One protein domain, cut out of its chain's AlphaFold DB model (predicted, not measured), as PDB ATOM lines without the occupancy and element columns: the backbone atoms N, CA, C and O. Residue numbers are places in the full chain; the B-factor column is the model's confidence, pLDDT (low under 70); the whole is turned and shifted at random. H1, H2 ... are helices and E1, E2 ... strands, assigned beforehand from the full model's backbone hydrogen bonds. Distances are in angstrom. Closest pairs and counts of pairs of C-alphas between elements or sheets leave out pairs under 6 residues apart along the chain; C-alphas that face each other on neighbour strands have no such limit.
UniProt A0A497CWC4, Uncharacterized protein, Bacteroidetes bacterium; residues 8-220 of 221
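Overview. This is residues 8 to 220 of the 221 residues of an uncharacterized protein of Bacteroidetes bacterium (UniProt A0A497CWC4). Two strongly twisted sheets of five strands each are set end to end along the longest axis, as two lobes joined where E4 runs on into E5 and E6 runs on into E7. One lobe is the branched sheet E1 E2 E5 E6 E10, with H2, H3, H4, H5 and H7 gathered toward its end away from the other lobe; the second is the sheet E3 E4 E7 E9 E8, antiparallel throughout, with the short H6 grazing it. The printed part has 213 residues, with seven named helices and ten named strands in the order H1 E1 E2 H2 H3 E3 E4 E5 H4 H5 E6 E7 H6 E8 E9 E10 H7; its class is mixed, helices and strands. It is compact by its radius of gyration of the C-alphas, 19.2 A, yet elongated in outline, spanning 64 by 35 by 30 A.

Along the chain. Start in the branched sheet with E6, residues 155 to 163; find its first C-alpha at (103.181, 124.546, 192.909), from which it runs 22.8 A and bends by 57 degrees at residue 158. With it look for E1, residues 31 to 35, E2, residues 43 to 49, E5, residues 119 to 123, and E10, residues 209 to 216, 19.5 A long. The other sheet holds E3, residues 81 to 84, E4, residues 111 to 116, E7, residues 165 to 170, E9, residues 199 to 204, and E8, residues 188 to 193, 17.0 A long. The longest helix is H4, residues 126 to 142; from C-alpha 126 at (88.081, 120.284, 201.779) it runs 23.8 A. The other helices are H1, residues 8 to 13, H2, residues 50 to 53, H3, residues 58 to 69, 16.3 A long, H5, residues 144 to 151, H6, residues 178 to 182, and H7, residues 217 to 220, ending at C-alpha 220 (99.989, 121.096, 200.451).

Arrangement. Begin at E6, which has three antiparallel neighbours: E1 and E5 on one side, E10 on the other. Look for N 33 and O 155 at 2.8 A, N 122 and O 160 at 2.9 A, and N 156 and O 215 at 2.8 A. E1 and E2 are a hairpin, with N 34 and O 44 at 2.9 A. H2 is on this sheet at a height of 8.4 A, and H3 only grazes it with residues 61 to 69. H2 and H3 touch, with the closest C-alphas, those of Ala 51 and Ala 61, 4.6 A apart. H4 and H5 only just touch, with 3 pairs of C-alphas within 8 A, and only at the corner; the closest are Lys 140 and Phe 147, 5.4 A. H7 is on the sheet at a height of 8.7 A. In the second sheet, E3 and E8 are the edge strands. Find N 83 and O 114 at 2.9 A between E3 and E4, a hairpin; N 115 and O 167 at 2.9 A between E4 and E7; N 168 and O 201 at 2.8 A between E7 and E9; and N 190 and O 202 at 2.9 A between E9 and E8, also a hairpin. E7, H6 and E8 form a split strand-helix-strand unit, two strands running the same way with E9 between them, and its crossover is right-handed. H1 touches no helix and is on neither sheet. Every O i to N i+4 pair is within hydrogen-bond range in H1, H3, H5 and H6, and 12 of 13 are in H4; H2 and H7 are too short for such a pair.

Size, cuts and confidence. The two C-alphas farthest apart, those of Lys 142 and Lys 197, are 63.7 A apart. The printed part has no cut. Three links are long: H1 to E1, H3 to E3, and E3 to E4 with 26 residues. The mean pLDDT of the printed part is 77.0; 55 residues are under 70, among them residues 8 to 13, 36 to 42 and 76 to 104.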
ATOM      1  N   LYS A   8     105.186 142.668 190.648       59.41
ATOM      2  CA  LYS A   8     105.789 142.545 191.980       59.41
ATOM      3  C   LYS A   8     104.991 143.285 193.057       59.41
ATOM      4  O   LYS A   8     104.939 142.804 194.187       59.41
ATOM      5  N   GLU A   9     104.405 144.429 192.721       62.91
ATOM      6  CA  GLU A   9     103.570 145.224 193.622       62.91
ATOM      7  C   GLU A   9     102.201 144.583 193.818       62.91
ATOM      8  O   GLU A   9     101.768 144.476 194.961       62.91
ATOM      9  N   PHE A  10     101.606 144.026 192.757       65.94
ATOM     10  CA  PHE A  10     100.392 143.213 192.867       65.94
ATOM     11  C   PHE A  10     100.585 142.056 193.856       65.94
ATOM     12  O   PHE A  10      99.877 141.966 194.854       65.94
ATOM     13  N   ALA A  11     101.612 141.223 193.659       66.19
ATOM     14  CA  ALA A  11     101.867 140.097 194.558       66.19
ATOM     15  C   ALA A  11     102.138 140.541 196.008       66.19
ATOM     16  O   ALA A  11     101.848 139.805 196.945       66.19
ATOM     17  N   LYS A  12     102.699 141.738 196.222       67.19
ATOM     18  CA  LYS A  12     102.914 142.282 197.573       67.19
ATOM     19  C   LYS A  12     101.612 142.777 198.205       67.19
ATOM     20  O   LYS A  12     101.427 142.611 199.403       67.19
ATOM     21  N   GLN A  13     100.751 143.409 197.418       69.88
ATOM     22  CA  GLN A  13      99.494 143.992 197.877       69.88
ATOM     23  C   GLN A  13      98.415 142.934 198.126       69.88
ATOM     24  O   GLN A  13      97.601 143.095 199.028       69.88
ATOM     25  N   TYR A  14      98.437 141.846 197.358       70.12
ATOM     26  CA  TYR A  14      97.445 140.777 197.415       70.12
ATOM     27  C   TYR A  14      98.048 139.477 197.960       70.12
ATOM     28  O   TYR A  14      97.845 138.415 197.393       70.12
ATOM     29  N   ASN A  15      98.826 139.556 199.044       72.06
ATOM     30  CA  ASN A  15      99.285 138.402 199.838       72.06
ATOM     31  C   ASN A  15      99.902 137.230 199.048       72.06
ATOM     32  O   ASN A  15      99.746 136.072 199.417       72.06
ATOM     33  N   GLY A  16     100.653 137.518 197.988       72.94
ATOM     34  CA  GLY A  16     101.355 136.504 197.206       72.94
ATOM     35  C   GLY A  16     100.603 135.982 195.983       72.94
ATOM     36  O   GLY A  16     101.176 135.144 195.290       72.94
ATOM     37  N   LEU A  17      99.410 136.507 195.663       80.12
ATOM     38  CA  LEU A  17      98.721 136.186 194.411       80.12
ATOM     39  C   LEU A  17      99.608 136.476 193.195       80.12
ATOM     40  O   LEU A  17     100.275 137.513 193.107       80.12
ATOM     41  N   GLU A  18      99.573 135.572 192.223       79.88
ATOM     42  CA  GLU A  18     100.340 135.694 190.990       79.88
ATOM     43  C   GLU A  18      99.399 136.052 189.831       79.88
ATOM     44  O   GLU A  18      98.375 135.405 189.603       79.88
ATOM     45  N   LEU A  19      99.746 137.097 189.078       77.62
ATOM     46  CA  LEU A  19      99.019 137.470 187.864       77.62
ATOM     47  C   LEU A  19      99.370 136.528 186.715       77.62
ATOM     48  O   LEU A  19     100.547 136.287 186.420       77.62
ATOM     49  N   LEU A  20      98.345 136.058 186.011       76.44
ATOM     50  CA  LEU A  20      98.509 135.233 184.825       76.44
ATOM     51  C   LEU A  20      98.802 136.130 183.619       76.44
ATOM     52  O   LEU A  20      97.955 136.893 183.166       76.44
ATOM     53  N   LYS A  21     100.023 136.028 183.080       67.94
ATOM     54  CA  LYS A  21     100.437 136.768 181.870       67.94
ATOM     55  C   LYS A  21      99.710 136.295 180.615       67.94
ATOM     56  O   LYS A  21      99.518 137.070 179.689       67.94
ATOM     57  N   HIS A  22      99.345 135.020 180.596       68.12
ATOM     58  CA  HIS A  22      98.539 134.398 179.562       68.12
ATOM     59  C   HIS A  22      97.478 133.564 180.260       68.12
ATOM     60  O   HIS A  22      97.801 132.793 181.164       68.12
ATOM     61  N   THR A  23      96.230 133.744 179.848       71.88
ATOM     62  CA  THR A  23      95.096 132.998 180.380       71.88
ATOM     63  C   THR A  23      94.388 132.224 179.275       71.88
ATOM     64  O   THR A  23      94.451 132.610 178.104       71.88
ATOM     65  N   ASN A  24      93.771 131.104 179.637       75.19
ATOM     66  CA  ASN A  24      92.980 130.255 178.754       75.19
ATOM     67  C   ASN A  24      91.963 129.433 179.574       75.19
ATOM     68  O   ASN A  24      91.989 129.443 180.806       75.19
ATOM     69  N   GLU A  25      91.064 128.732 178.882       76.06
ATOM     70  CA  GLU A  25      90.023 127.857 179.461       76.06
ATOM     71  C   GLU A  25      90.549 126.575 180.108       76.06
ATOM     72  O   GLU A  25      89.814 125.886 180.822       76.06
ATOM     73  N   ASP A  26      91.802 126.217 179.846       80.19
ATOM     74  CA  ASP A  26      92.371 124.979 180.356       80.19
ATOM     75  C   ASP A  26      92.893 125.087 181.775       80.19
ATOM     76  O   ASP A  26      92.964 124.056 182.446       80.19
ATOM     77  N   ILE A  27      93.157 126.311 182.239       86.75
ATOM     78  CA  ILE A  27      93.593 126.583 183.605       86.75
ATOM     79  C   ILE A  27      92.512 126.132 184.590       86.75
ATOM     80  O   ILE A  27      91.399 126.666 184.620       86.75
ATOM     81  N   ALA A  28      92.869 125.173 185.433       90.25
ATOM     82  CA  ALA A  28      91.998 124.552 186.415       90.25
ATOM     83  C   ALA A  28      92.649 124.496 187.803       90.25
ATOM     84  O   ALA A  28      93.868 124.583 187.962       90.25
ATOM     85  N   LEU A  29      91.820 124.307 188.832       91.88
ATOM     86  CA  LEU A  29      92.321 123.947 190.158       91.88
ATOM     87  C   LEU A  29      93.127 122.645 190.070       91.88
ATOM     88  O   LEU A  29      92.815 121.755 189.277       91.88
ATOM     89  N   GLY A  30      94.175 122.526 190.879       90.75
ATOM     90  CA  GLY A  30      95.074 121.375 190.823       90.75
ATOM     91  C   GLY A  30      96.098 121.406 189.681       90.75
ATOM     92  O   GLY A  30      96.938 120.509 189.612       90.75
ATOM     93  N   ASP A  31      96.069 122.398 188.785       92.06
ATOM     94  CA  ASP A  31      97.114 122.529 187.768       92.06
ATOM     95  C   ASP A  31      98.476 122.779 188.410       92.06
ATOM     96  O   ASP A  31      98.591 123.456 189.438       92.06
ATOM     97  N   LEU A  32      99.509 122.199 187.798       91.12
ATOM     98  CA  LEU A  32     100.869 122.264 188.304       91.12
ATOM     99  C   LEU A  32     101.662 123.370 187.620       91.12
ATOM    100  O   LEU A  32     101.649 123.529 186.400       91.12
ATOM    101  N   PHE A  33     102.421 124.096 188.429       89.62
ATOM    102  CA  PHE A  33     103.239 125.210 187.989       89.62
ATOM    103  C   PHE A  33     104.669 125.054 188.468       89.62
ATOM    104  O   PHE A  33     104.943 124.615 189.588       89.62
ATOM    105  N   LYS A  34     105.595 125.503 187.627       87.62
ATOM    106  CA  LYS A  34     106.999 125.650 187.977       87.62
ATOM    107  C   LYS A  34     107.364 127.122 187.942       87.62
ATOM    108  O   LYS A  34     107.111 127.827 186.968       87.62
ATOM    109  N   LYS A  35     108.006 127.599 189.004       77.25
ATOM    110  CA  LYS A  35     108.594 128.939 189.018       77.25
ATOM    111  C   LYS A  35     110.005 128.851 188.447       77.25
ATOM    112  O   LYS A  35     110.829 128.095 188.965       77.25
ATOM    113  N   LYS A  36     110.298 129.603 187.381       69.12
ATOM    114  CA  LYS A  36     111.664 129.676 186.840       69.12
ATOM    115  C   LYS A  36     112.614 130.257 187.891       69.12
ATOM    116  O   LYS A  36     112.330 131.291 188.491       69.12
ATOM    117  N   ALA A  37     113.753 129.594 188.095       54.47
ATOM    118  CA  ALA A  37     114.757 129.981 189.093       54.47
ATOM    119  C   ALA A  37     115.500 131.290 188.747       54.47
ATOM    120  O   ALA A  37     116.121 131.910 189.606       54.47
ATOM    121  N   THR A  38     115.434 131.743 187.495       48.19
ATOM    122  CA  THR A  38     116.248 132.841 186.961       48.19
ATOM    123  C   THR A  38     115.677 134.222 187.271       48.19
ATOM    124  O   THR A  38     115.229 134.873 186.335       48.19
ATOM    125  N   GLY A  39     115.661 134.665 188.537       45.25
ATOM    126  CA  GLY A  39     115.498 136.071 188.998       45.25
ATOM    127  C   GLY A  39     114.262 136.877 188.536       45.25
ATOM    128  O   GLY A  39     113.944 137.927 189.090       45.25
ATOM    129  N   LYS A  40     113.529 136.382 187.547       46.31
ATOM    130  CA  LYS A  40     112.370 136.936 186.875       46.31
ATOM    131  C   LYS A  40     111.211 136.024 187.254       46.31
ATOM    132  O   LYS A  40     111.255 134.820 187.006       46.31
ATOM    133  N   ARG A  41     110.177 136.586 187.880       55.03
ATOM    134  CA  ARG A  41     108.961 135.861 188.272       55.03
ATOM    135  C   ARG A  41     108.156 135.504 187.017       55.03
ATOM    136  O   ARG A  41     107.275 136.253 186.600       55.03
ATOM    137  N   HIS A  42     108.515 134.402 186.370       64.12
ATOM    138  CA  HIS A  42     107.687 133.768 185.350       64.12
ATOM    139  C   HIS A  42     107.230 132.421 185.896       64.12
ATOM    140  O   HIS A  42     108.054 131.579 186.268       64.12
ATOM    141  N   LEU A  43     105.911 132.272 185.993       71.06
ATOM    142  CA  LEU A  43     105.262 130.990 186.188       71.06
ATOM    143  C   LEU A  43     105.199 130.285 184.841       71.06
ATOM    144  O   LEU A  43     104.798 130.882 183.842       71.06
ATOM    145  N   GLU A  44     105.603 129.026 184.833       77.19
ATOM    146  CA  GLU A  44     105.444 128.142 183.692       77.19
ATOM    147  C   GLU A  44     104.438 127.069 184.059       77.19
ATOM    148  O   GLU A  44     104.579 126.394 185.085       77.19
ATOM    149  N   PHE A  45     103.424 126.932 183.212       75.81
ATOM    150  CA  PHE A  45     102.527 125.795 183.266       75.81
ATOM    151  C   PHE A  45     103.330 124.522 183.051       75.81
ATOM    152  O   PHE A  45     104.129 124.415 182.118       75.81
ATOM    153  N   CYS A  46     103.105 123.548 183.919       77.25
ATOM    154  CA  CYS A  46     103.427 122.174 183.593       77.25
ATOM    155  C   CYS A  46     102.310 121.654 182.678       77.25
ATOM    156  O   CYS A  46     101.150 122.017 182.850       77.25
ATOM    157  N   ASN A  47     102.633 120.783 181.725       66.50
ATOM    158  CA  ASN A  47     101.662 120.269 180.747       66.50
ATOM    159  C   ASN A  47     100.575 119.346 181.353       66.50
ATOM    160  O   ASN A  47      99.892 118.647 180.609       66.50
ATOM    161  N   TYR A  48     100.416 119.296 182.684       79.56
ATOM    162  CA  TYR A  48      99.552 118.334 183.371       79.56
ATOM    163  C   TYR A  48      98.930 118.906 184.651       79.56
ATOM    164  O   TYR A  48      99.554 119.673 185.386       79.56
ATOM    165  N   ASN A  49      97.713 118.445 184.943       86.50
ATOM    166  CA  ASN A  49      97.040 118.643 186.225       86.50
ATOM    167  C   ASN A  49      97.523 117.594 187.237       86.50
ATOM    168  O   ASN A  49      97.876 116.479 186.839       86.50
ATOM    169  N   ILE A  50      97.486 117.912 188.534       82.56
ATOM    170  CA  ILE A  50      97.864 116.980 189.605       82.56
ATOM    171  C   ILE A  50      97.147 115.632 189.480       82.56
ATOM    172  O   ILE A  50      97.765 114.599 189.720       82.56
ATOM    173  N   ALA A  51      95.905 115.625 188.985       81.50
ATOM    174  CA  ALA A  51      95.124 114.419 188.735       81.50
ATOM    175  C   ALA A  51      95.839 113.377 187.852       81.50
ATOM    176  O   ALA A  51      95.676 112.184 188.074       81.50
ATOM    177  N   PHE A  52      96.667 113.806 186.894       82.00
ATOM    178  CA  PHE A  52      97.424 112.908 186.008       82.00
ATOM    179  C   PHE A  52      98.785 112.509 186.569       82.00
ATOM    180  O   PHE A  52      99.424 111.597 186.051       82.00
ATOM    181  N   LYS A  53      99.253 113.199 187.611       75.62
ATOM    182  CA  LYS A  53     100.522 112.879 188.260       75.62
ATOM    183  C   LYS A  53     100.366 111.882 189.395       75.62
ATOM    184  O   LYS A  53     101.303 111.144 189.640       75.62
ATOM    185  N   ILE A  54      99.198 111.791 190.026       71.38
ATOM    186  CA  ILE A  54      98.965 111.000 191.247       71.38
ATOM    187  C   ILE A  54      98.873 109.466 191.072       71.38
ATOM    188  O   ILE A  54      98.394 108.778 191.963       71.38
ATOM    189  N   GLY A  55      99.357 108.885 189.969       65.94
ATOM    190  CA  GLY A  55      99.435 107.421 189.809       65.94
ATOM    191  C   GLY A  55      98.087 106.679 189.857       65.94
ATOM    192  O   GLY A  55      98.060 105.486 190.159       65.94
ATOM    193  N   VAL A  56      96.983 107.383 189.591       72.12
ATOM    194  CA  VAL A  56      95.632 106.824 189.414       72.12
ATOM    195  C   VAL A  56      95.411 106.423 187.955       72.12
ATOM    196  O   VAL A  56      96.201 106.787 187.079       72.12
ATOM    197  N   SER A  57      94.342 105.679 187.663       81.81
ATOM    198  CA  SER A  57      94.002 105.365 186.272       81.81
ATOM    199  C   SER A  57      93.672 106.637 185.475       81.81
ATOM    200  O   SER A  57      93.226 107.641 186.030       81.81
ATOM    201  N   ILE A  58      93.844 106.598 184.149       85.06
ATOM    202  CA  ILE A  58      93.541 107.742 183.265       85.06
ATOM    203  C   ILE A  58      92.085 108.203 183.437       85.06
ATOM    204  O   ILE A  58      91.821 109.399 183.527       85.06
ATOM    205  N   VAL A  59      91.150 107.261 183.572       86.69
ATOM    206  CA  VAL A  59      89.720 107.550 183.760       86.69
ATOM    207  C   VAL A  59      89.463 108.284 185.082       86.69
ATOM    208  O   VAL A  59      88.697 109.250 185.132       86.69
ATOM    209  N   GLU A  60      90.117 107.866 186.168       83.56
ATOM    210  CA  GLU A  60      90.015 108.544 187.464       83.56
ATOM    211  C   GLU A  60      90.645 109.939 187.423       83.56
ATOM    212  O   GLU A  60      90.066 110.888 187.959       83.56
ATOM    213  N   ALA A  61      91.788 110.081 186.743       85.81
ATOM    214  CA  ALA A  61      92.461 111.360 186.541       85.81
ATOM    215  C   ALA A  61      91.578 112.349 185.764       85.81
ATOM    216  O   ALA A  61      91.419 113.502 186.170       85.81
ATOM    217  N   GLU A  62      90.942 111.902 184.681       87.44
ATOM    218  CA  GLU A  62      90.007 112.707 183.892       87.44
ATOM    219  C   GLU A  62      88.775 113.111 184.706       87.44
ATOM    220  O   GLU A  62      88.389 114.283 184.711       87.44
ATOM    221  N   SER A  63      88.192 112.170 185.457       88.75
ATOM    222  CA  SER A  63      87.063 112.439 186.355       88.75
ATOM    223  C   SER A  63      87.418 113.485 187.414       88.75
ATOM    224  O   SER A  63      86.632 114.398 187.686       88.75
ATOM    225  N   LEU A  64      88.611 113.385 188.006       87.44
ATOM    226  CA  LEU A  64      89.095 114.337 188.997       87.44
ATOM    227  C   LEU A  64      89.371 115.712 188.375       87.44
ATOM    228  O   LEU A  64      88.899 116.713 188.912       87.44
ATOM    229  N   LYS A  65      90.053 115.776 187.223       88.38
ATOM    230  CA  LYS A  65      90.292 117.038 186.503       88.38
ATOM    231  C   LYS A  65      88.979 117.725 186.131       88.38
ATOM    232  O   LYS A  65      88.860 118.936 186.295       88.38
ATOM    233  N   LYS A  66      87.975 116.965 185.686       89.38
ATOM    234  CA  LYS A  66      86.641 117.504 185.400       89.38
ATOM    235  C   LYS A  66      86.005 118.111 186.652       89.38
ATOM    236  O   LYS A  66      85.602 119.267 186.623       89.38
ATOM    237  N   LYS A  67      86.020 117.396 187.782       89.94
ATOM    238  CA  LYS A  67      85.525 117.921 189.070       89.94
ATOM    239  C   LYS A  67      86.258 119.191 189.509       89.94
ATOM    240  O   LYS A  67      85.619 120.091 190.040       89.94
ATOM    241  N   LEU A  68      87.570 119.271 189.277       89.25
ATOM    242  CA  LEU A  68      88.391 120.451 189.568       89.25
ATOM    243  C   LEU A  68      88.042 121.648 188.666       89.25
ATOM    244  O   LEU A  68      87.997 122.779 189.152       89.25
ATOM    245  N   LYS A  69      87.743 121.416 187.379       87.62
ATOM    246  CA  LYS A  69      87.237 122.453 186.457       87.62
ATOM    247  C   LYS A  69      85.832 122.935 186.853       87.62
ATOM    248  O   LYS A  69      85.574 124.144 186.848       87.62
ATOM    249  N   ASP A  70      84.964 122.014 187.268       89.31
ATOM    250  CA  ASP A  70      83.545 122.259 187.565       89.31
ATOM    251  C   ASP A  70      83.286 122.852 188.964       89.31
ATOM    252  O   ASP A  70      82.135 123.106 189.332       89.31
ATOM    253  N   VAL A  71      84.333 123.101 189.766       88.44
ATOM    254  CA  VAL A  71      84.188 123.762 191.072       88.44
ATOM    255  C   VAL A  71      83.444 125.086 190.899       88.44
ATOM    256  O   VAL A  71      83.855 125.959 190.131       88.44
ATOM    257  N   LYS A  72      82.339 125.240 191.638       86.50
ATOM    258  CA  LYS A  72      81.524 126.456 191.606       86.50
ATOM    259  C   LYS A  72      82.327 127.641 192.121       86.50
ATOM    260  O   LYS A  72      82.938 127.574 193.189       86.50
ATOM    261  N   SER A  73      82.265 128.739 191.380       83.69
ATOM    262  CA  SER A  73      82.839 129.999 191.825       83.69
ATOM    263  C   SER A  73      82.024 130.578 192.980       83.69
ATOM    264  O   SER A  73      80.795 130.524 192.986       83.69
ATOM    265  N   LEU A  74      82.720 131.158 193.944       81.62
ATOM    266  CA  LEU A  74      82.157 131.975 195.007       81.62
ATOM    267  C   LEU A  74      82.386 133.440 194.651       81.62
ATOM    268  O   LEU A  74      83.383 133.771 194.007       81.62
ATOM    269  N   THR A  75      81.500 134.329 195.083       72.88
ATOM    270  CA  THR A  75      81.805 135.762 195.051       72.88
ATOM    271  C   THR A  75      83.002 136.002 195.969       72.88
ATOM    272  O   THR A  75      82.961 135.635 197.143       72.88
ATOM    273  N   GLY A  76      84.096 136.524 195.411       61.50
ATOM    274  CA  GLY A  76      85.341 136.733 196.143       61.50
ATOM    275  C   GLY A  76      85.192 137.808 197.221       61.50
ATOM    276  O   GLY A  76      84.374 138.715 197.101       61.50
ATOM    277  N   SER A  77      86.008 137.719 198.273       51.59
ATOM    278  CA  SER A  77      86.055 138.680 199.388       51.59
ATOM    279  C   SER A  77      86.874 139.945 199.093       51.59
ATOM    280  O   SER A  77      86.950 140.837 199.936       51.59
ATOM    281  N   PHE A  78      87.487 140.050 197.911       54.84
ATOM    282  CA  PHE A  78      88.242 141.232 197.503       54.84
ATOM    283  C   PHE A  78      87.315 142.219 196.781       54.84
ATOM    284  O   PHE A  78      86.760 141.906 195.727       54.84
ATOM    285  N   ALA A  79      87.148 143.417 197.350       50.16
ATOM    286  CA  ALA A  79      86.552 144.548 196.641       50.16
ATOM    287  C   ALA A  79      87.401 144.892 195.397       50.16
ATOM    288  O   ALA A  79      88.605 144.639 195.398       50.16
ATOM    289  N   GLY A  80      86.754 145.423 194.351       55.44
ATOM    290  CA  GLY A  80      87.285 145.591 192.987       55.44
ATOM    291  C   GLY A  80      88.761 146.000 192.880       55.44
ATOM    292  O   GLY A  80      89.281 146.799 193.660       55.44
ATOM    293  N   LEU A  81      89.444 145.426 191.891       62.19
ATOM    294  CA  LEU A  81      90.880 145.583 191.672       62.19
ATOM    295  C   LEU A  81      91.106 146.709 190.654       62.19
ATOM    296  O   LEU A  81      90.896 146.524 189.460       62.19
ATOM    297  N   SER A  82      91.537 147.886 191.106       54.09
ATOM    298  CA  SER A  82      91.899 148.985 190.201       54.09
ATOM    299  C   SER A  82      93.406 148.968 189.948       54.09
ATOM    300  O   SER A  82      94.186 149.147 190.884       54.09
ATOM    301  N   ILE A  83      93.809 148.742 188.694       58.91
ATOM    302  CA  ILE A  83      95.208 148.779 188.259       58.91
ATOM    303  C   ILE A  83      95.393 150.065 187.450       58.91
ATOM    304  O   ILE A  83      95.098 150.132 186.253       58.91
ATOM    305  N   LYS A  84      95.852 151.114 188.136       50.12
ATOM    306  CA  LYS A  84      96.156 152.418 187.532       50.12
ATOM    307  C   LYS A  84      97.648 152.519 187.232       50.12
ATOM    308  O   LYS A  84      98.467 152.024 187.999       50.12
ATOM    309  N   ASP A  85      97.949 153.203 186.134       43.25
ATOM    310  CA  ASP A  85      99.268 153.374 185.524       43.25
ATOM    311  C   ASP A  85      99.855 152.109 184.884       43.25
ATOM    312  O   ASP A  85     100.085 151.089 185.526       43.25
ATOM    313  N   SER A  86     100.096 152.235 183.573       42.22
ATOM    314  CA  SER A  86     100.845 151.348 182.678       42.22
ATOM    315  C   SER A  86     101.132 149.948 183.235       42.22
ATOM    316  O   SER A  86     102.154 149.702 183.881       42.22
ATOM    317  N   PHE A  87     100.260 148.988 182.904       44.50
ATOM    318  CA  PHE A  87     100.584 147.565 182.996       44.50
ATOM    319  C   PHE A  87     101.723 147.253 182.010       44.50
ATOM    320  O   PHE A  87     101.531 146.719 180.922       44.50
ATOM    321  N   SER A  88     102.940 147.654 182.368       39.94
ATOM    322  CA  SER A  88     104.170 147.411 181.629       39.94
ATOM    323  C   SER A  88     104.695 146.035 182.021       39.94
ATOM    324  O   SER A  88     105.766 145.856 182.605       39.94
ATOM    325  N   ALA A  89     103.926 145.000 181.684       39.28
ATOM    326  CA  ALA A  89     104.563 143.724 181.427       39.28
ATOM    327  C   ALA A  89     105.481 143.960 180.216       39.28
ATOM    328  O   ALA A  89     105.003 144.288 179.136       39.28
ATOM    329  N   ASN A  90     106.802 143.890 180.418       36.22
ATOM    330  CA  ASN A  90     107.842 144.024 179.386       36.22
ATOM    331  C   ASN A  90     107.725 142.940 178.289       36.22
ATOM    332  O   ASN A  90     108.581 142.066 178.169       36.22
ATOM    333  N   GLY A  91     106.645 142.972 177.513       40.38
ATOM    334  CA  GLY A  91     106.252 141.951 176.553       40.38
ATOM    335  C   GLY A  91     104.753 141.681 176.666       40.38
ATOM    336  O   GLY A  91     104.329 140.975 177.573       40.38
ATOM    337  N   ALA A  92     104.000 142.242 175.723       42.94
ATOM    338  CA  ALA A  92     102.554 142.166 175.541       42.94
ATOM    339  C   ALA A  92     101.660 142.856 176.580       42.94
ATOM    340  O   ALA A  92     101.637 142.500 177.756       42.94
ATOM    341  N   LEU A  93     100.846 143.808 176.104       46.91
ATOM    342  CA  LEU A  93      99.700 144.348 176.835       46.91
ATOM    343  C   LEU A  93      98.598 143.273 176.842       46.91
ATOM    344  O   LEU A  93      97.597 143.375 176.136       46.91
ATOM    345  N   SER A  94      98.835 142.177 177.565       52.75
ATOM    346  CA  SER A  94      97.819 141.158 177.808       52.75
ATOM    347  C   SER A  94      96.929 141.662 178.928       52.75
ATOM    348  O   SER A  94      97.399 141.874 180.047       52.75
ATOM    349  N   ILE A  95      95.651 141.849 178.626       58.47
ATOM    350  CA  ILE A  95      94.660 142.208 179.631       58.47
ATOM    351  C   ILE A  95      94.456 140.981 180.524       58.47
ATOM    352  O   ILE A  95      94.126 139.909 180.008       58.47
ATOM    353  N   PRO A  96      94.659 141.085 181.846       55.69
ATOM    354  CA  PRO A  96      94.308 140.003 182.750       55.69
ATOM    355  C   PRO A  96      92.825 139.654 182.556       55.69
ATOM    356  O   PRO A  96      92.000 140.555 182.494       55.69
ATOM    357  N   SER A  97      92.504 138.362 182.465       55.47
ATOM    358  CA  SER A  97      91.163 137.796 182.231       55.47
ATOM    359  C   SER A  97      90.656 137.751 180.792       55.47
ATOM    360  O   SER A  97      89.853 136.872 180.517       55.47
ATOM    361  N   VAL A  98      91.092 138.589 179.852       59.47
ATOM    362  CA  VAL A  98      90.534 138.552 178.485       59.47
ATOM    363  C   VAL A  98      91.611 138.185 177.479       59.47
ATOM    364  O   VAL A  98      92.708 138.737 177.490       59.47
ATOM    365  N   LYS A  99      91.299 137.259 176.565       62.94
ATOM    366  CA  LYS A  99      92.183 136.856 175.461       62.94
ATOM    367  C   LYS A  99      92.240 137.936 174.367       62.94
ATOM    368  O   LYS A  99      92.031 137.653 173.194       62.94
ATOM    369  N   VAL A 100      92.513 139.183 174.742       63.12
ATOM    370  CA  VAL A 100      92.654 140.305 173.810       63.12
ATOM    371  C   VAL A 100      94.130 140.612 173.632       63.12
ATOM    372  O   VAL A 100      94.846 140.903 174.590       63.12
ATOM    373  N   LYS A 101      94.585 140.572 172.380       60.88
ATOM    374  CA  LYS A 101      95.895 141.090 171.993       60.88
ATOM    375  C   LYS A 101      95.721 142.539 171.552       60.88
ATOM    376  O   LYS A 101      95.317 142.797 170.424       60.88
ATOM    377  N   LEU A 102      96.029 143.470 172.451       63.91
ATOM    378  CA  LEU A 102      96.026 144.905 172.144       63.91
ATOM    379  C   LEU A 102      97.284 145.354 171.381       63.91
ATOM    380  O   LEU A 102      97.320 146.438 170.800       63.91
ATOM    381  N   ASP A 103      98.323 144.518 171.378       61.97
ATOM    382  CA  ASP A 103      99.599 144.794 170.726       61.97
ATOM    383  C   ASP A 103      99.439 145.058 169.225       61.97
ATOM    384  O   ASP A 103      98.923 144.221 168.488       61.97
ATOM    385  N   GLY A 104      99.908 146.227 168.780       61.97
ATOM    386  CA  GLY A 104      99.837 146.655 167.382       61.97
ATOM    387  C   GLY A 104      98.464 147.167 166.938       61.97
ATOM    388  O   GLY A 104      98.377 147.749 165.864       61.97
ATOM    389  N   LYS A 105      97.416 147.000 167.759       70.38
ATOM    390  CA  LYS A 105      96.070 147.525 167.482       70.38
ATOM    391  C   LYS A 105      95.765 148.830 168.223       70.38
ATOM    392  O   LYS A 105      94.932 149.602 167.767       70.38
ATOM    393  N   ILE A 106      96.441 149.089 169.348       69.75
ATOM    394  CA  ILE A 106      96.319 150.332 170.124       69.75
ATOM    395  C   ILE A 106      97.713 150.825 170.524       69.75
ATOM    396  O   ILE A 106      98.560 150.035 170.955       69.75
ATOM    397  N   ASP A 107      97.952 152.136 170.418       72.94
ATOM    398  CA  ASP A 107      99.135 152.761 171.010       72.94
ATOM    399  C   ASP A 107      99.066 152.633 172.540       72.94
ATOM    400  O   ASP A 107      98.200 153.201 173.204       72.94
ATOM    401  N   ARG A 108     100.005 151.876 173.113       69.06
ATOM    402  CA  ARG A 108     100.057 151.608 174.556       69.06
ATOM    403  C   ARG A 108     100.162 152.884 175.391       69.06
ATOM    404  O   ARG A 108      99.691 152.878 176.523       69.06
ATOM    405  N   SER A 109     100.748 153.960 174.856       71.38
ATOM    406  CA  SER A 109     100.851 155.249 175.556       71.38
ATOM    407  C   SER A 109      99.488 155.907 175.796       71.38
ATOM    408  O   SER A 109      99.350 156.758 176.672       71.38
ATOM    409  N   LYS A 110      98.471 155.483 175.040       77.56
ATOM    410  CA  LYS A 110      97.103 155.985 175.121       77.56
ATOM    411  C   LYS A 110      96.220 155.195 176.078       77.56
ATOM    412  O   LYS A 110      95.122 155.648 176.390       77.56
ATOM    413  N   VAL A 111      96.672 154.039 176.565       77.25
ATOM    414  CA  VAL A 111      95.939 153.246 177.558       77.25
ATOM    415  C   VAL A 111      96.197 153.832 178.945       77.25
ATOM    416  O   VAL A 111      97.301 153.737 179.478       77.25
ATOM    417  N   LEU A 112      95.166 154.442 179.529       75.94
ATOM    418  CA  LEU A 112      95.248 155.172 180.796       75.94
ATOM    419  C   LEU A 112      95.137 154.255 182.021       75.94
ATOM    420  O   LEU A 112      95.676 154.567 183.082       75.94
ATOM    421  N   GLY A 113      94.457 153.114 181.898       74.50
ATOM    422  CA  GLY A 113      94.354 152.162 183.000       74.50
ATOM    423  C   GLY A 113      93.369 151.029 182.766       74.50
ATOM    424  O   GLY A 113      92.637 151.011 181.771       74.50
ATOM    425  N   PHE A 114      93.368 150.104 183.727       76.62
ATOM    426  CA  PHE A 114      92.470 148.959 183.773       76.62
ATOM    427  C   PHE A 114      91.727 148.917 185.108       76.62
ATOM    428  O   PHE A 114      92.317 149.095 186.175       76.62
ATOM    429  N   GLU A 115      90.440 148.610 185.056       76.69
ATOM    430  CA  GLU A 115      89.645 148.345 186.249       76.69
ATOM    431  C   GLU A 115      89.038 146.953 186.157       76.69
ATOM    432  O   GLU A 115      88.308 146.632 185.224       76.69
ATOM    433  N   ILE A 116      89.373 146.101 187.119       77.25
ATOM    434  CA  ILE A 116      88.773 144.784 187.264       77.25
ATOM    435  C   ILE A 116      87.536 144.958 188.134       77.25
ATOM    436  O   ILE A 116      87.628 145.400 189.284       77.25
ATOM    437  N   GLY A 117      86.385 144.594 187.572       76.06
ATOM    438  CA  GLY A 117      85.102 144.625 188.255       76.06
ATOM    439  C   GLY A 117      85.001 143.577 189.367       76.06
ATOM    440  O   GLY A 117      85.979 143.187 190.006       76.06
ATOM    441  N   LYS A 118      83.783 143.095 189.619       80.00
ATOM    442  CA  LYS A 118      83.545 142.080 190.652       80.00
ATOM    443  C   LYS A 118      84.364 140.820 190.379       80.00
ATOM    444  O   LYS A 118      84.435 140.339 189.248       80.00
ATOM    445  N   ILE A 119      84.952 140.274 191.439       81.69
ATOM    446  CA  ILE A 119      85.809 139.094 191.366       81.69
ATOM    447  C   ILE A 119      85.025 137.864 191.814       81.69
ATOM    448  O   ILE A 119      84.365 137.861 192.856       81.69
ATOM    449  N   LYS A 120      85.139 136.793 191.034       84.19
ATOM    450  CA  LYS A 120      84.714 135.445 191.407       84.19
ATOM    451  C   LYS A 120      85.936 134.590 191.678       84.19
ATOM    452  O   LYS A 120      86.904 134.642 190.927       84.19
ATOM    453  N   THR A 121      85.866 133.755 192.700       86.50
ATOM    454  CA  THR A 121      86.971 132.881 193.088       86.50
ATOM    455  C   THR A 121      86.518 131.431 193.076       86.50
ATOM    456  O   THR A 121      85.505 131.085 193.682       86.50
ATOM    457  N   LYS A 122      87.274 130.562 192.407       89.94
ATOM    458  CA  LYS A 122      87.189 129.111 192.612       89.94
ATOM    459  C   LYS A 122      88.266 128.714 193.608       89.94
ATOM    460  O   LYS A 122      89.403 129.146 193.463       89.94
ATOM    461  N   ILE A 123      87.904 127.905 194.597       89.19
ATOM    462  CA  ILE A 123      88.802 127.474 195.674       89.19
ATOM    463  C   ILE A 123      88.771 125.955 195.738       89.19
ATOM    464  O   ILE A 123      87.691 125.355 195.719       89.19
ATOM    465  N   LEU A 124      89.941 125.335 195.844       87.69
ATOM    466  CA  LEU A 124      90.060 123.914 196.123       87.69
ATOM    467  C   LEU A 124      89.636 123.637 197.577       87.69
ATOM    468  O   LEU A 124      90.407 123.825 198.511       87.69
ATOM    469  N   LYS A 125      88.374 123.233 197.764       83.06
ATOM    470  CA  LYS A 125      87.754 123.000 199.081       83.06
ATOM    471  C   LYS A 125      87.948 121.580 199.604       83.06
ATOM    472  O   LYS A 125      88.062 120.641 198.816       83.06
ATOM    473  N   ASP A 126      87.851 121.454 200.924       76.62
ATOM    474  CA  ASP A 126      88.081 120.284 201.779       76.62
ATOM    475  C   ASP A 126      87.897 118.930 201.090       76.62
ATOM    476  O   ASP A 126      88.879 118.260 200.811       76.62
ATOM    477  N   GLY A 127      86.679 118.523 200.722       83.81
ATOM    478  CA  GLY A 127      86.458 117.165 200.199       83.81
ATOM    479  C   GLY A 127      87.181 116.845 198.879       83.81
ATOM    480  O   GLY A 127      87.452 115.680 198.590       83.81
ATOM    481  N   LEU A 128      87.488 117.852 198.055       85.44
ATOM    482  CA  LEU A 128      88.274 117.682 196.828       85.44
ATOM    483  C   LEU A 128      89.767 117.888 197.098       85.44
ATOM    484  O   LEU A 128      90.587 117.157 196.549       85.44
ATOM    485  N   ARG A 129      90.100 118.833 197.982       89.62
ATOM    486  CA  ARG A 129      91.448 119.079 198.495       89.62
ATOM    487  C   ARG A 129      92.030 117.822 199.139       89.62
ATOM    488  O   ARG A 129      93.050 117.338 198.673       89.62
ATOM    489  N   GLN A 130      91.317 117.230 200.093       87.81
ATOM    490  CA  GLN A 130      91.701 116.015 200.807       87.81
ATOM    491  C   GLN A 130      91.964 114.850 199.849       87.81
ATOM    492  O   GLN A 130      92.905 114.089 200.031       87.81
ATOM    493  N   LYS A 131      91.173 114.719 198.776       85.50
ATOM    494  CA  LYS A 131      91.424 113.695 197.749       85.50
ATOM    495  C   LYS A 131      92.747 113.918 197.029       85.50
ATOM    496  O   LYS A 131      93.444 112.953 196.743       85.50
ATOM    497  N   VAL A 132      93.080 115.171 196.724       88.19
ATOM    498  CA  VAL A 132      94.367 115.522 196.116       88.19
ATOM    499  C   VAL A 132      95.507 115.280 197.111       88.19
ATOM    500  O   VAL A 132      96.509 114.689 196.723       88.19
ATOM    501  N   GLU A 133      95.340 115.659 198.381       90.56
ATOM    502  CA  GLU A 133      96.317 115.432 199.460       90.56
ATOM    503  C   GLU A 133      96.628 113.942 199.624       90.56
ATOM    504  O   GLU A 133      97.770 113.529 199.423       90.56
ATOM    505  N   MET A 134      95.601 113.116 199.853       86.62
ATOM    506  CA  MET A 134      95.742 111.662 199.977       86.62
ATOM    507  C   MET A 134      96.435 111.047 198.759       86.62
ATOM    508  O   MET A 134      97.250 110.134 198.883       86.62
ATOM    509  N   ALA A 135      96.129 111.538 197.559       83.19
ATOM    510  CA  ALA A 135      96.728 111.011 196.344       83.19
ATOM    511  C   ALA A 135      98.209 111.411 196.194       83.19
ATOM    512  O   ALA A 135      99.026 110.618 195.718       83.19
ATOM    513  N   ILE A 136      98.588 112.610 196.646       89.00
ATOM    514  CA  ILE A 136      99.993 113.030 196.727       89.00
ATOM    515  C   ILE A 136     100.746 112.195 197.770       89.00
ATOM    516  O   ILE A 136     101.876 111.778 197.504       89.00
ATOM    517  N   GLU A 137     100.142 111.923 198.929       89.69
ATOM    518  CA  GLU A 137     100.732 111.068 199.965       89.69
ATOM    519  C   GLU A 137     100.994 109.651 199.448       89.69
ATOM    520  O   GLU A 137     102.122 109.162 199.530       89.69
ATOM    521  N   GLN A 138     100.006 109.031 198.800       85.88
ATOM    522  CA  GLN A 138     100.163 107.706 198.194       85.88
ATOM    523  C   GLN A 138     101.277 107.676 197.141       85.88
ATOM    524  O   GLN A 138     102.050 106.717 197.065       85.88
ATOM    525  N   LEU A 139     101.397 108.725 196.323       86.25
ATOM    526  CA  LEU A 139     102.487 108.832 195.358       86.25
ATOM    527  C   LEU A 139     103.846 108.990 196.049       86.25
ATOM    528  O   LEU A 139     104.830 108.397 195.607       86.25
ATOM    529  N   LYS A 140     103.922 109.771 197.128       90.31
ATOM    530  CA  LYS A 140     105.146 109.938 197.922       90.31
ATOM    531  C   LYS A 140     105.602 108.611 198.530       90.31
ATOM    532  O   LYS A 140     106.808 108.366 198.554       90.31
ATOM    533  N   GLU A 141     104.676 107.766 198.971       89.44
ATOM    534  CA  GLU A 141     104.967 106.427 199.494       89.44
ATOM    535  C   GLU A 141     105.426 105.458 198.398       89.44
ATOM    536  O   GLU A 141     106.465 104.814 198.541       89.44
ATOM    537  N   LYS A 142     104.696 105.386 197.275       88.88
ATOM    538  CA  LYS A 142     104.998 104.459 196.169       88.88
ATOM    539  C   LYS A 142     106.234 104.866 195.365       88.88
ATOM    540  O   LYS A 142     107.014 104.016 194.943       88.88
ATOM    541  N   MET A 143     106.418 106.167 195.131       88.31
ATOM    542  CA  MET A 143     107.442 106.733 194.241       88.31
ATOM    543  C   MET A 143     108.223 107.881 194.917       88.31
ATOM    544  O   MET A 143     108.296 109.005 194.404       88.31
ATOM    545  N   PRO A 144     108.914 107.625 196.046       90.06
ATOM    546  CA  PRO A 144     109.551 108.662 196.868       90.06
ATOM    547  C   PRO A 144     110.695 109.406 196.164       90.06
ATOM    548  O   PRO A 144     111.084 110.506 196.572       90.06
ATOM    549  N   ARG A 145     111.305 108.800 195.137       90.31
ATOM    550  CA  ARG A 145     112.344 109.452 194.324       90.31
ATOM    551  C   ARG A 145     111.735 110.458 193.346       90.31
ATOM    552  O   ARG A 145     112.238 111.579 193.292       90.31
ATOM    553  N   GLU A 146     110.667 110.085 192.639       87.00
ATOM    554  CA  GLU A 146     109.944 110.986 191.729       87.00
ATOM    555  C   GLU A 146     109.338 112.151 192.511       87.00
ATOM    556  O   GLU A 146     109.580 113.309 192.170       87.00
ATOM    557  N   PHE A 147     108.680 111.865 193.642       89.25
ATOM    558  CA  PHE A 147     108.142 112.905 194.516       89.25
ATOM    559  C   PHE A 147     109.204 113.947 194.880       89.25
ATOM    560  O   PHE A 147     109.003 115.143 194.684       89.25
ATOM    561  N   ARG A 148     110.370 113.514 195.380       89.62
ATOM    562  CA  ARG A 148     111.428 114.433 195.832       89.62
ATOM    563  C   ARG A 148     112.059 115.250 194.705       89.62
ATOM    564  O   ARG A 148     112.433 116.395 194.960       89.62
ATOM    565  N   LYS A 149     112.236 114.661 193.520       87.31
ATOM    566  CA  LYS A 149     112.958 115.291 192.405       87.31
ATOM    567  C   LYS A 149     112.062 116.149 191.520       87.31
ATOM    568  O   LYS A 149     112.510 117.194 191.062       87.31
ATOM    569  N   GLU A 150     110.827 115.717 191.299       85.31
ATOM    570  CA  GLU A 150     109.933 116.333 190.321       85.31
ATOM    571  C   GLU A 150     108.789 117.075 190.994       85.31
ATOM    572  O   GLU A 150     108.638 118.270 190.772       85.31
ATOM    573  N   LEU A 151     108.015 116.400 191.849       88.06
ATOM    574  CA  LEU A 151     106.736 116.935 192.317       88.06
ATOM    575  C   LEU A 151     106.885 117.939 193.471       88.06
ATOM    576  O   LEU A 151     106.267 118.997 193.455       88.06
ATOM    577  N   LYS A 152     107.762 117.659 194.443       90.12
ATOM    578  CA  LYS A 152     107.955 118.446 195.679       90.12
ATOM    579  C   LYS A 152     108.230 119.939 195.430       90.12
ATOM    580  O   LYS A 152     107.916 120.774 196.277       90.12
ATOM    581  N   GLN A 153     108.880 120.259 194.313       89.06
ATOM    582  CA  GLN A 153     109.309 121.617 193.953       89.06
ATOM    583  C   GLN A 153     108.250 122.390 193.151       89.06
ATOM    584  O   GLN A 153     108.425 123.590 192.922       89.06
ATOM    585  N   LEU A 154     107.194 121.716 192.693       91.56
ATOM    586  CA  LEU A 154     106.112 122.338 191.941       91.56
ATOM    587  C   LEU A 154     105.132 123.041 192.879       91.56
ATOM    588  O   LEU A 154     105.139 122.855 194.100       91.56
ATOM    589  N   PHE A 155     104.289 123.860 192.272       92.06
ATOM    590  CA  PHE A 155     103.181 124.546 192.909       92.06
ATOM    591  C   PHE A 155     101.865 124.024 192.341       92.06
ATOM    592  O   PHE A 155     101.811 123.669 191.166       92.06
ATOM    593  N   ILE A 156     100.826 123.998 193.165       92.62
ATOM    594  CA  ILE A 156      99.466 123.594 192.815       92.62
ATOM    595  C   ILE A 156      98.577 124.838 192.809       92.62
ATOM    596  O   ILE A 156      98.659 125.655 193.726       92.62
ATOM    597  N   ALA A 157      97.714 124.955 191.798       92.56
ATOM    598  CA  ALA A 157      96.610 125.912 191.772       92.56
ATOM    599  C   ALA A 157      95.591 125.621 192.882       92.56
ATOM    600  O   ALA A 157      94.776 124.701 192.756       92.56
ATOM    601  N   GLU A 158      95.621 126.409 193.953       91.56
ATOM    602  CA  GLU A 158      94.685 126.284 195.079       91.56
ATOM    603  C   GLU A 158      93.466 127.192 194.906       91.56
ATOM    604  O   GLU A 158      92.346 126.813 195.261       91.56
ATOM    605  N   GLN A 159      93.671 128.375 194.321       91.25
ATOM    606  CA  GLN A 159      92.598 129.319 194.034       91.25
ATOM    607  C   GLN A 159      92.774 129.944 192.655       91.25
ATOM    608  O   GLN A 159      93.886 130.261 192.235       91.25
ATOM    609  N   LEU A 160      91.660 130.160 191.961       89.88
ATOM    610  CA  LEU A 160      91.610 130.856 190.679       89.88
ATOM    611  C   LEU A 160      90.668 132.047 190.784       89.88
ATOM    612  O   LEU A 160      89.541 131.907 191.261       89.88
ATOM    613  N   PHE A 161      91.122 133.200 190.303       86.06
ATOM    614  CA  PHE A 161      90.384 134.457 190.363       86.06
ATOM    615  C   PHE A 161      89.939 134.865 188.969       86.06
ATOM    616  O   PHE A 161      90.748 134.948 188.048       86.06
ATOM    617  N   TYR A 162      88.653 135.145 188.833       85.06
ATOM    618  CA  TYR A 162      87.972 135.518 187.602       85.06
ATOM    619  C   TYR A 162      87.362 136.900 187.784       85.06
ATOM    620  O   TYR A 162      86.904 137.239 188.874       85.06
ATOM    621  N   SER A 163      87.327 137.690 186.722       81.56
ATOM    622  CA  SER A 163      86.649 138.983 186.717       81.56
ATOM    623  C   SER A 163      85.310 138.848 186.007       81.56
ATOM    624  O   SER A 163      85.270 138.303 184.906       81.56
ATOM    625  N   GLU A 164      84.235 139.383 186.576       80.69
ATOM    626  CA  GLU A 164      82.973 139.516 185.836       80.69
ATOM    627  C   GLU A 164      83.112 140.493 184.665       80.69
ATOM    628  O   GLU A 164      82.540 140.262 183.598       80.69
ATOM    629  N   SER A 165      83.908 141.547 184.859       82.12
ATOM    630  CA  SER A 165      84.222 142.522 183.828       82.12
ATOM    631  C   SER A 165      85.614 143.126 183.990       82.12
ATOM    632  O   SER A 165      86.174 143.162 185.091       82.12
ATOM    633  N   VAL A 166      86.164 143.615 182.882       81.12
ATOM    634  CA  VAL A 166      87.369 144.445 182.845       81.12
ATOM    635  C   VAL A 166      87.069 145.700 182.047       81.12
ATOM    636  O   VAL A 166      86.620 145.617 180.908       81.12
ATOM    637  N   GLN A 167      87.332 146.858 182.636       83.19
ATOM    638  CA  GLN A 167      87.263 148.139 181.952       83.19
ATOM    639  C   GLN A 167      88.655 148.576 181.521       83.19
ATOM    640  O   GLN A 167      89.606 148.501 182.296       83.19
ATOM    641  N   ILE A 168      88.765 149.060 180.290       82.50
ATOM    642  CA  ILE A 168      89.968 149.665 179.731       82.50
ATOM    643  C   ILE A 168      89.642 151.121 179.450       82.50
ATOM    644  O   ILE A 168      88.697 151.409 178.718       82.50
ATOM    645  N   THR A 169      90.433 152.037 179.998       84.38
ATOM    646  CA  THR A 169      90.288 153.467 179.700       84.38
ATOM    647  C   THR A 169      91.353 153.897 178.701       84.38
ATOM    648  O   THR A 169      92.542 153.650 178.916       84.38
ATOM    649  N   ILE A 170      90.936 154.551 177.619       83.81
ATOM    650  CA  ILE A 170      91.799 155.007 176.525       83.81
ATOM    651  C   ILE A 170      91.633 156.511 176.327       83.81
ATOM    652  O   ILE A 170      90.520 157.037 176.332       83.81
ATOM    653  N   ALA A 171      92.753 157.207 176.154       84.19
ATOM    654  CA  ALA A 171      92.797 158.650 175.988       84.19
ATOM    655  C   ALA A 171      91.908 159.127 174.827       84.19
ATOM    656  O   ALA A 171      91.917 158.556 173.733       84.19
ATOM    657  N   LYS A 172      91.168 160.212 175.073       82.31
ATOM    658  CA  LYS A 172      90.166 160.807 174.167       82.31
ATOM    659  C   LYS A 172      90.634 161.119 172.740       82.31
ATOM    660  O   LYS A 172      89.809 161.297 171.853       82.31
ATOM    661  N   ASP A 173      91.938 161.257 172.531       79.69
ATOM    662  CA  ASP A 173      92.567 161.596 171.254       79.69
ATOM    663  C   ASP A 173      92.957 160.358 170.428       79.69
ATOM    664  O   ASP A 173      93.633 160.476 169.409       79.69
ATOM    665  N   THR A 174      92.525 159.171 170.858       76.25
ATOM    666  CA  THR A 174      92.820 157.901 170.190       76.25
ATOM    667  C   THR A 174      91.599 157.413 169.429       76.25
ATOM    668  O   THR A 174      90.520 157.240 169.998       76.25
ATOM    669  N   VAL A 175      91.769 157.155 168.135       71.75
ATOM    670  CA  VAL A 175      90.768 156.448 167.333       71.75
ATOM    671  C   VAL A 175      91.048 154.957 167.467       71.75
ATOM    672  O   VAL A 175      92.104 154.488 167.045       71.75
ATOM    673  N   VAL A 176      90.127 154.226 168.093       72.94
ATOM    674  CA  VAL A 176      90.221 152.776 168.274       72.94
ATOM    675  C   VAL A 176      89.115 152.123 167.462       72.94
ATOM    676  O   VAL A 176      87.936 152.361 167.716       72.94
ATOM    677  N   ASP A 177      89.500 151.295 166.496       74.38
ATOM    678  CA  ASP A 177      88.566 150.408 165.808       74.38
ATOM    679  C   ASP A 177      88.230 149.238 166.742       74.38
ATOM    680  O   ASP A 177      89.003 148.294 166.919       74.38
ATOM    681  N   VAL A 178      87.091 149.371 167.418       69.25
ATOM    682  CA  VAL A 178      86.614 148.446 168.450       69.25
ATOM    683  C   VAL A 178      86.408 147.052 167.874       69.25
ATOM    684  O   VAL A 178      86.839 146.069 168.482       69.25
ATOM    685  N   ASP A 179      85.822 146.979 166.681       67.81
ATOM    686  CA  ASP A 179      85.541 145.722 166.000       67.81
ATOM    687  C   ASP A 179      86.860 145.045 165.627       67.81
ATOM    688  O   ASP A 179      87.076 143.881 165.958       67.81
ATOM    689  N   ALA A 180      87.823 145.784 165.071       69.69
ATOM    690  CA  ALA A 180      89.138 145.224 164.771       69.69
ATOM    691  C   ALA A 180      89.899 144.771 166.028       69.69
ATOM    692  O   ALA A 180      90.633 143.782 165.976       69.69
ATOM    693  N   VAL A 181      89.771 145.468 167.162       71.12
ATOM    694  CA  VAL A 181      90.497 145.141 168.402       71.12
ATOM    695  C   VAL A 181      89.907 143.925 169.108       71.12
ATOM    696  O   VAL A 181      90.667 143.054 169.544       71.12
ATOM    697  N   PHE A 182      88.580 143.861 169.208       73.19
ATOM    698  CA  PHE A 182      87.881 142.922 170.079       73.19
ATOM    699  C   PHE A 182      87.070 141.841 169.349       73.19
ATOM    700  O   PHE A 182      86.500 140.996 170.037       73.19
ATOM    701  N   ALA A 183      87.065 141.797 168.008       66.44
ATOM    702  CA  ALA A 183      86.359 140.768 167.226       66.44
ATOM    703  C   ALA A 183      86.674 139.324 167.654       66.44
ATOM    704  O   ALA A 183      85.791 138.475 167.656       66.44
ATOM    705  N   ASP A 184      87.917 139.048 168.057       64.38
ATOM    706  CA  ASP A 184      88.340 137.706 168.484       64.38
ATOM    707  C   ASP A 184      88.081 137.431 169.977       64.38
ATOM    708  O   ASP A 184      88.466 136.381 170.504       64.38
ATOM    709  N   SER A 185      87.493 138.386 170.701       67.88
ATOM    710  CA  SER A 185      87.189 138.205 172.113       67.88
ATOM    711  C   SER A 185      85.866 137.456 172.261       67.88
ATOM    712  O   SER A 185      84.844 137.854 171.718       67.88
ATOM    713  N   ALA A 186      85.860 136.386 173.057       66.50
ATOM    714  CA  ALA A 186      84.626 135.724 173.488       66.50
ATOM    715  C   ALA A 186      83.834 136.560 174.523       66.50
ATOM    716  O   ALA A 186      82.974 136.028 175.219       66.50
ATOM    717  N   ALA A 187      84.185 137.838 174.691       73.44
ATOM    718  CA  ALA A 187      83.632 138.739 175.687       73.44
ATOM    719  C   ALA A 187      82.653 139.713 175.026       73.44
ATOM    720  O   ALA A 187      82.852 140.150 173.896       73.44
ATOM    721  N   GLU A 188      81.620 140.096 175.765       81.31
ATOM    722  CA  GLU A 188      80.737 141.185 175.365       81.31
ATOM    723  C   GLU A 188      81.455 142.514 175.596       81.31
ATOM    724  O   GLU A 188      81.984 142.751 176.687       81.31
ATOM    725  N   VAL A 189      81.474 143.381 174.583       83.62
ATOM    726  CA  VAL A 189      82.134 144.689 174.653       83.62
ATOM    727  C   VAL A 189      81.090 145.790 174.634       83.62
ATOM    728  O   VAL A 189      80.295 145.887 173.703       83.62
ATOM    729  N   SER A 190      81.122 146.656 175.643       85.88
ATOM    730  CA  SER A 190      80.393 147.922 175.627       85.88
ATOM    731  C   SER A 190      81.359 149.099 175.648       85.88
ATOM    732  O   SER A 190      82.428 149.043 176.262       85.88
ATOM    733  N   VAL A 191      80.986 150.166 174.945       87.00
ATOM    734  CA  VAL A 191      81.801 151.375 174.802       87.00
ATOM    735  C   VAL A 191      81.077 152.533 175.467       87.00
ATOM    736  O   VAL A 191      79.901 152.779 175.210       87.00
ATOM    737  N   GLY A 192      81.790 153.242 176.331       86.81
ATOM    738  CA  GLY A 192      81.319 154.437 177.009       86.81
ATOM    739  C   GLY A 192      82.352 155.551 176.953       86.81
ATOM    740  O   GLY A 192      83.432 155.410 176.377       86.81
ATOM    741  N   VAL A 193      82.005 156.672 177.575       87.38
ATOM    742  CA  VAL A 193      82.877 157.837 177.698       87.38
ATOM    743  C   VAL A 193      82.895 158.270 179.161       87.38
ATOM    744  O   VAL A 193      81.835 158.394 179.774       87.38
ATOM    745  N   ASP A 194      84.083 158.468 179.733       86.19
ATOM    746  CA  ASP A 194      84.217 158.950 181.111       86.19
ATOM    747  C   ASP A 194      83.985 160.473 181.222       86.19
ATOM    748  O   ASP A 194      83.813 161.190 180.233       86.19
ATOM    749  N   SER A 195      84.021 161.004 182.446       85.75
ATOM    750  CA  SER A 195      83.858 162.443 182.706       85.75
ATOM    751  C   SER A 195      84.939 163.331 182.068       85.75
ATOM    752  O   SER A 195      84.724 164.530 181.894       85.75
ATOM    753  N   HIS A 196      86.083 162.762 181.683       86.38
ATOM    754  CA  HIS A 196      87.194 163.448 181.020       86.38
ATOM    755  C   HIS A 196      87.175 163.275 179.495       86.38
ATOM    756  O   HIS A 196      88.093 163.737 178.807       86.38
ATOM    757  N   LYS A 197      86.105 162.676 178.959       86.44
ATOM    758  CA  LYS A 197      85.908 162.340 177.547       86.44
ATOM    759  C   LYS A 197      86.808 161.214 177.022       86.44
ATOM    760  O   LYS A 197      86.945 161.076 175.809       86.44
ATOM    761  N   ASN A 198      87.419 160.421 177.898       87.06
ATOM    762  CA  ASN A 198      88.168 159.227 177.508       87.06
ATOM    763  C   ASN A 198      87.209 158.117 177.087       87.06
ATOM    764  O   ASN A 198      86.117 158.000 177.642       87.06
ATOM    765  N   GLN A 199      87.627 157.279 176.143       87.31
ATOM    766  CA  GLN A 199      86.868 156.093 175.757       87.31
ATOM    767  C   GLN A 199      87.036 155.015 176.829       87.31
ATOM    768  O   GLN A 199      88.154 154.741 177.272       87.31
ATOM    769  N   VAL A 200      85.934 154.394 177.238       87.25
ATOM    770  CA  VAL A 200      85.921 153.303 178.216       87.25
ATOM    771  C   VAL A 200      85.359 152.058 177.550       87.25
ATOM    772  O   VAL A 200      84.195 152.031 177.164       87.25
ATOM    773  N   PHE A 201      86.178 151.018 177.445       86.00
ATOM    774  CA  PHE A 201      85.784 149.711 176.926       86.00
ATOM    775  C   PHE A 201      85.522 148.779 178.094       86.00
ATOM    776  O   PHE A 201      86.445 148.489 178.847       86.00
ATOM    777  N   THR A 202      84.294 148.299 178.250       86.44
ATOM    778  CA  THR A 202      83.960 147.296 179.265       86.44
ATOM    779  C   THR A 202      83.814 145.942 178.597       86.44
ATOM    780  O   THR A 202      82.908 145.740 177.798       86.44
ATOM    781  N   LEU A 203      84.694 145.014 178.956       83.44
ATOM    782  CA  LEU A 203      84.645 143.623 178.532       83.44
ATOM    783  C   LEU A 203      83.993 142.798 179.628       83.44
ATOM    784  O   LEU A 203      84.488 142.794 180.753       83.44
ATOM    785  N   SER A 204      82.915 142.095 179.308       82.62
ATOM    786  CA  SER A 204      82.168 141.265 180.256       82.62
ATOM    787  C   SER A 204      82.033 139.831 179.752       82.62
ATOM    788  O   SER A 204      82.200 139.549 178.568       82.62
ATOM    789  N   GLY A 205      81.757 138.898 180.664       72.25
ATOM    790  CA  GLY A 205      81.497 137.499 180.300       72.25
ATOM    791  C   GLY A 205      82.745 136.635 180.094       72.25
ATOM    792  O   GLY A 205      82.615 135.472 179.710       72.25
ATOM    793  N   SER A 206      83.943 137.149 180.404       71.81
ATOM    794  CA  SER A 206      85.153 136.326 180.378       71.81
ATOM    795  C   SER A 206      85.038 135.116 181.315       71.81
ATOM    796  O   SER A 206      84.652 135.232 182.479       71.81
ATOM    797  N   GLN A 207      85.433 133.951 180.798       75.31
ATOM    798  CA  GLN A 207      85.486 132.685 181.530       75.31
ATOM    799  C   GLN A 207      86.907 132.320 181.980       75.31
ATOM    800  O   GLN A 207      87.129 131.212 182.470       75.31
ATOM    801  N   TYR A 208      87.882 133.217 181.815       82.56
ATOM    802  CA  TYR A 208      89.291 132.906 182.049       82.56
ATOM    803  C   TYR A 208      89.811 133.505 183.365       82.56
ATOM    804  O   TYR A 208      89.490 134.654 183.691       82.56
ATOM    805  N   PRO A 209      90.639 132.773 184.134       85.00
ATOM    806  CA  PRO A 209      91.203 133.310 185.364       85.00
ATOM    807  C   PRO A 209      92.267 134.370 185.055       85.00
ATOM    808  O   PRO A 209      93.061 134.222 184.131       85.00
ATOM    809  N   PHE A 210      92.332 135.443 185.833       80.88
ATOM    810  CA  PHE A 210      93.329 136.507 185.667       80.88
ATOM    811  C   PHE A 210      94.462 136.432 186.689       80.88
ATOM    812  O   PHE A 210      95.569 136.911 186.439       80.88
ATOM    813  N   ALA A 211      94.186 135.820 187.836       83.12
ATOM    814  CA  ALA A 211      95.153 135.586 188.890       83.12
ATOM    815  C   ALA A 211      94.961 134.192 189.478       83.12
ATOM    816  O   ALA A 211      93.905 133.563 189.341       83.12
ATOM    817  N   ILE A 212      96.012 133.727 190.138       87.25
ATOM    818  CA  ILE A 212      96.094 132.407 190.736       87.25
ATOM    819  C   ILE A 212      96.755 132.508 192.109       87.25
ATOM    820  O   ILE A 212      97.712 133.265 192.292       87.25
ATOM    821  N   ASP A 213      96.237 131.732 193.055       89.00
ATOM    822  CA  ASP A 213      96.927 131.429 194.303       89.00
ATOM    823  C   ASP A 213      97.584 130.054 194.202       89.00
ATOM    824  O   ASP A 213      96.987 129.090 193.703       89.00
ATOM    825  N   LEU A 214      98.834 129.990 194.643       90.81
ATOM    826  CA  LEU A 214      99.715 128.854 194.445       90.81
ATOM    827  C   LEU A 214     100.318 128.405 195.766       90.81
ATOM    828  O   LEU A 214     101.037 129.150 196.429       90.81
ATOM    829  N   ILE A 215     100.165 127.121 196.048       91.06
ATOM    830  CA  ILE A 215     100.778 126.460 197.196       91.06
ATOM    831  C   ILE A 215     101.806 125.446 196.712       91.06
ATOM    832  O   ILE A 215     101.596 124.744 195.724       91.06
ATOM    833  N   LYS A 216     102.970 125.377 197.361       91.75
ATOM    834  CA  LYS A 216     103.971 124.362 197.001       91.75
ATOM    835  C   LYS A 216     103.422 122.980 197.319       91.75
ATOM    836  O   LYS A 216     102.897 122.785 198.406       91.75
ATOM    837  N   VAL A 217     103.662 121.996 196.451       91.62
ATOM    838  CA  VAL A 217     103.205 120.613 196.681       91.62
ATOM    839  C   VAL A 217     103.685 120.080 198.039       91.62
ATOM    840  O   VAL A 217     102.947 119.399 198.734       91.62
ATOM    841  N   LYS A 218     104.910 120.424 198.455       90.44
ATOM    842  CA  LYS A 218     105.460 120.004 199.755       90.44
ATOM    843  C   LYS A 218     104.758 120.586 200.986       90.44
ATOM    844  O   LYS A 218     105.000 120.068 202.064       90.44
ATOM    845  N   ASP A 219     104.043 121.693 200.808       91.44
ATOM    846  CA  ASP A 219     103.327 122.430 201.858       91.44
ATOM    847  C   ASP A 219     101.805 122.203 201.735       91.44
ATOM    848  O   ASP A 219     101.034 122.741 202.520       91.44
ATOM    849  N   PHE A 220     101.381 121.456 200.709       87.81
ATOM    850  CA  PHE A 220      99.989 121.096 200.451       87.81
ATOM    851  C   PHE A 220      99.562 119.837 201.212       87.81
ATOM    852  O   PHE A 220      98.380 119.694 201.493       87.81
TER     853      PHE A 220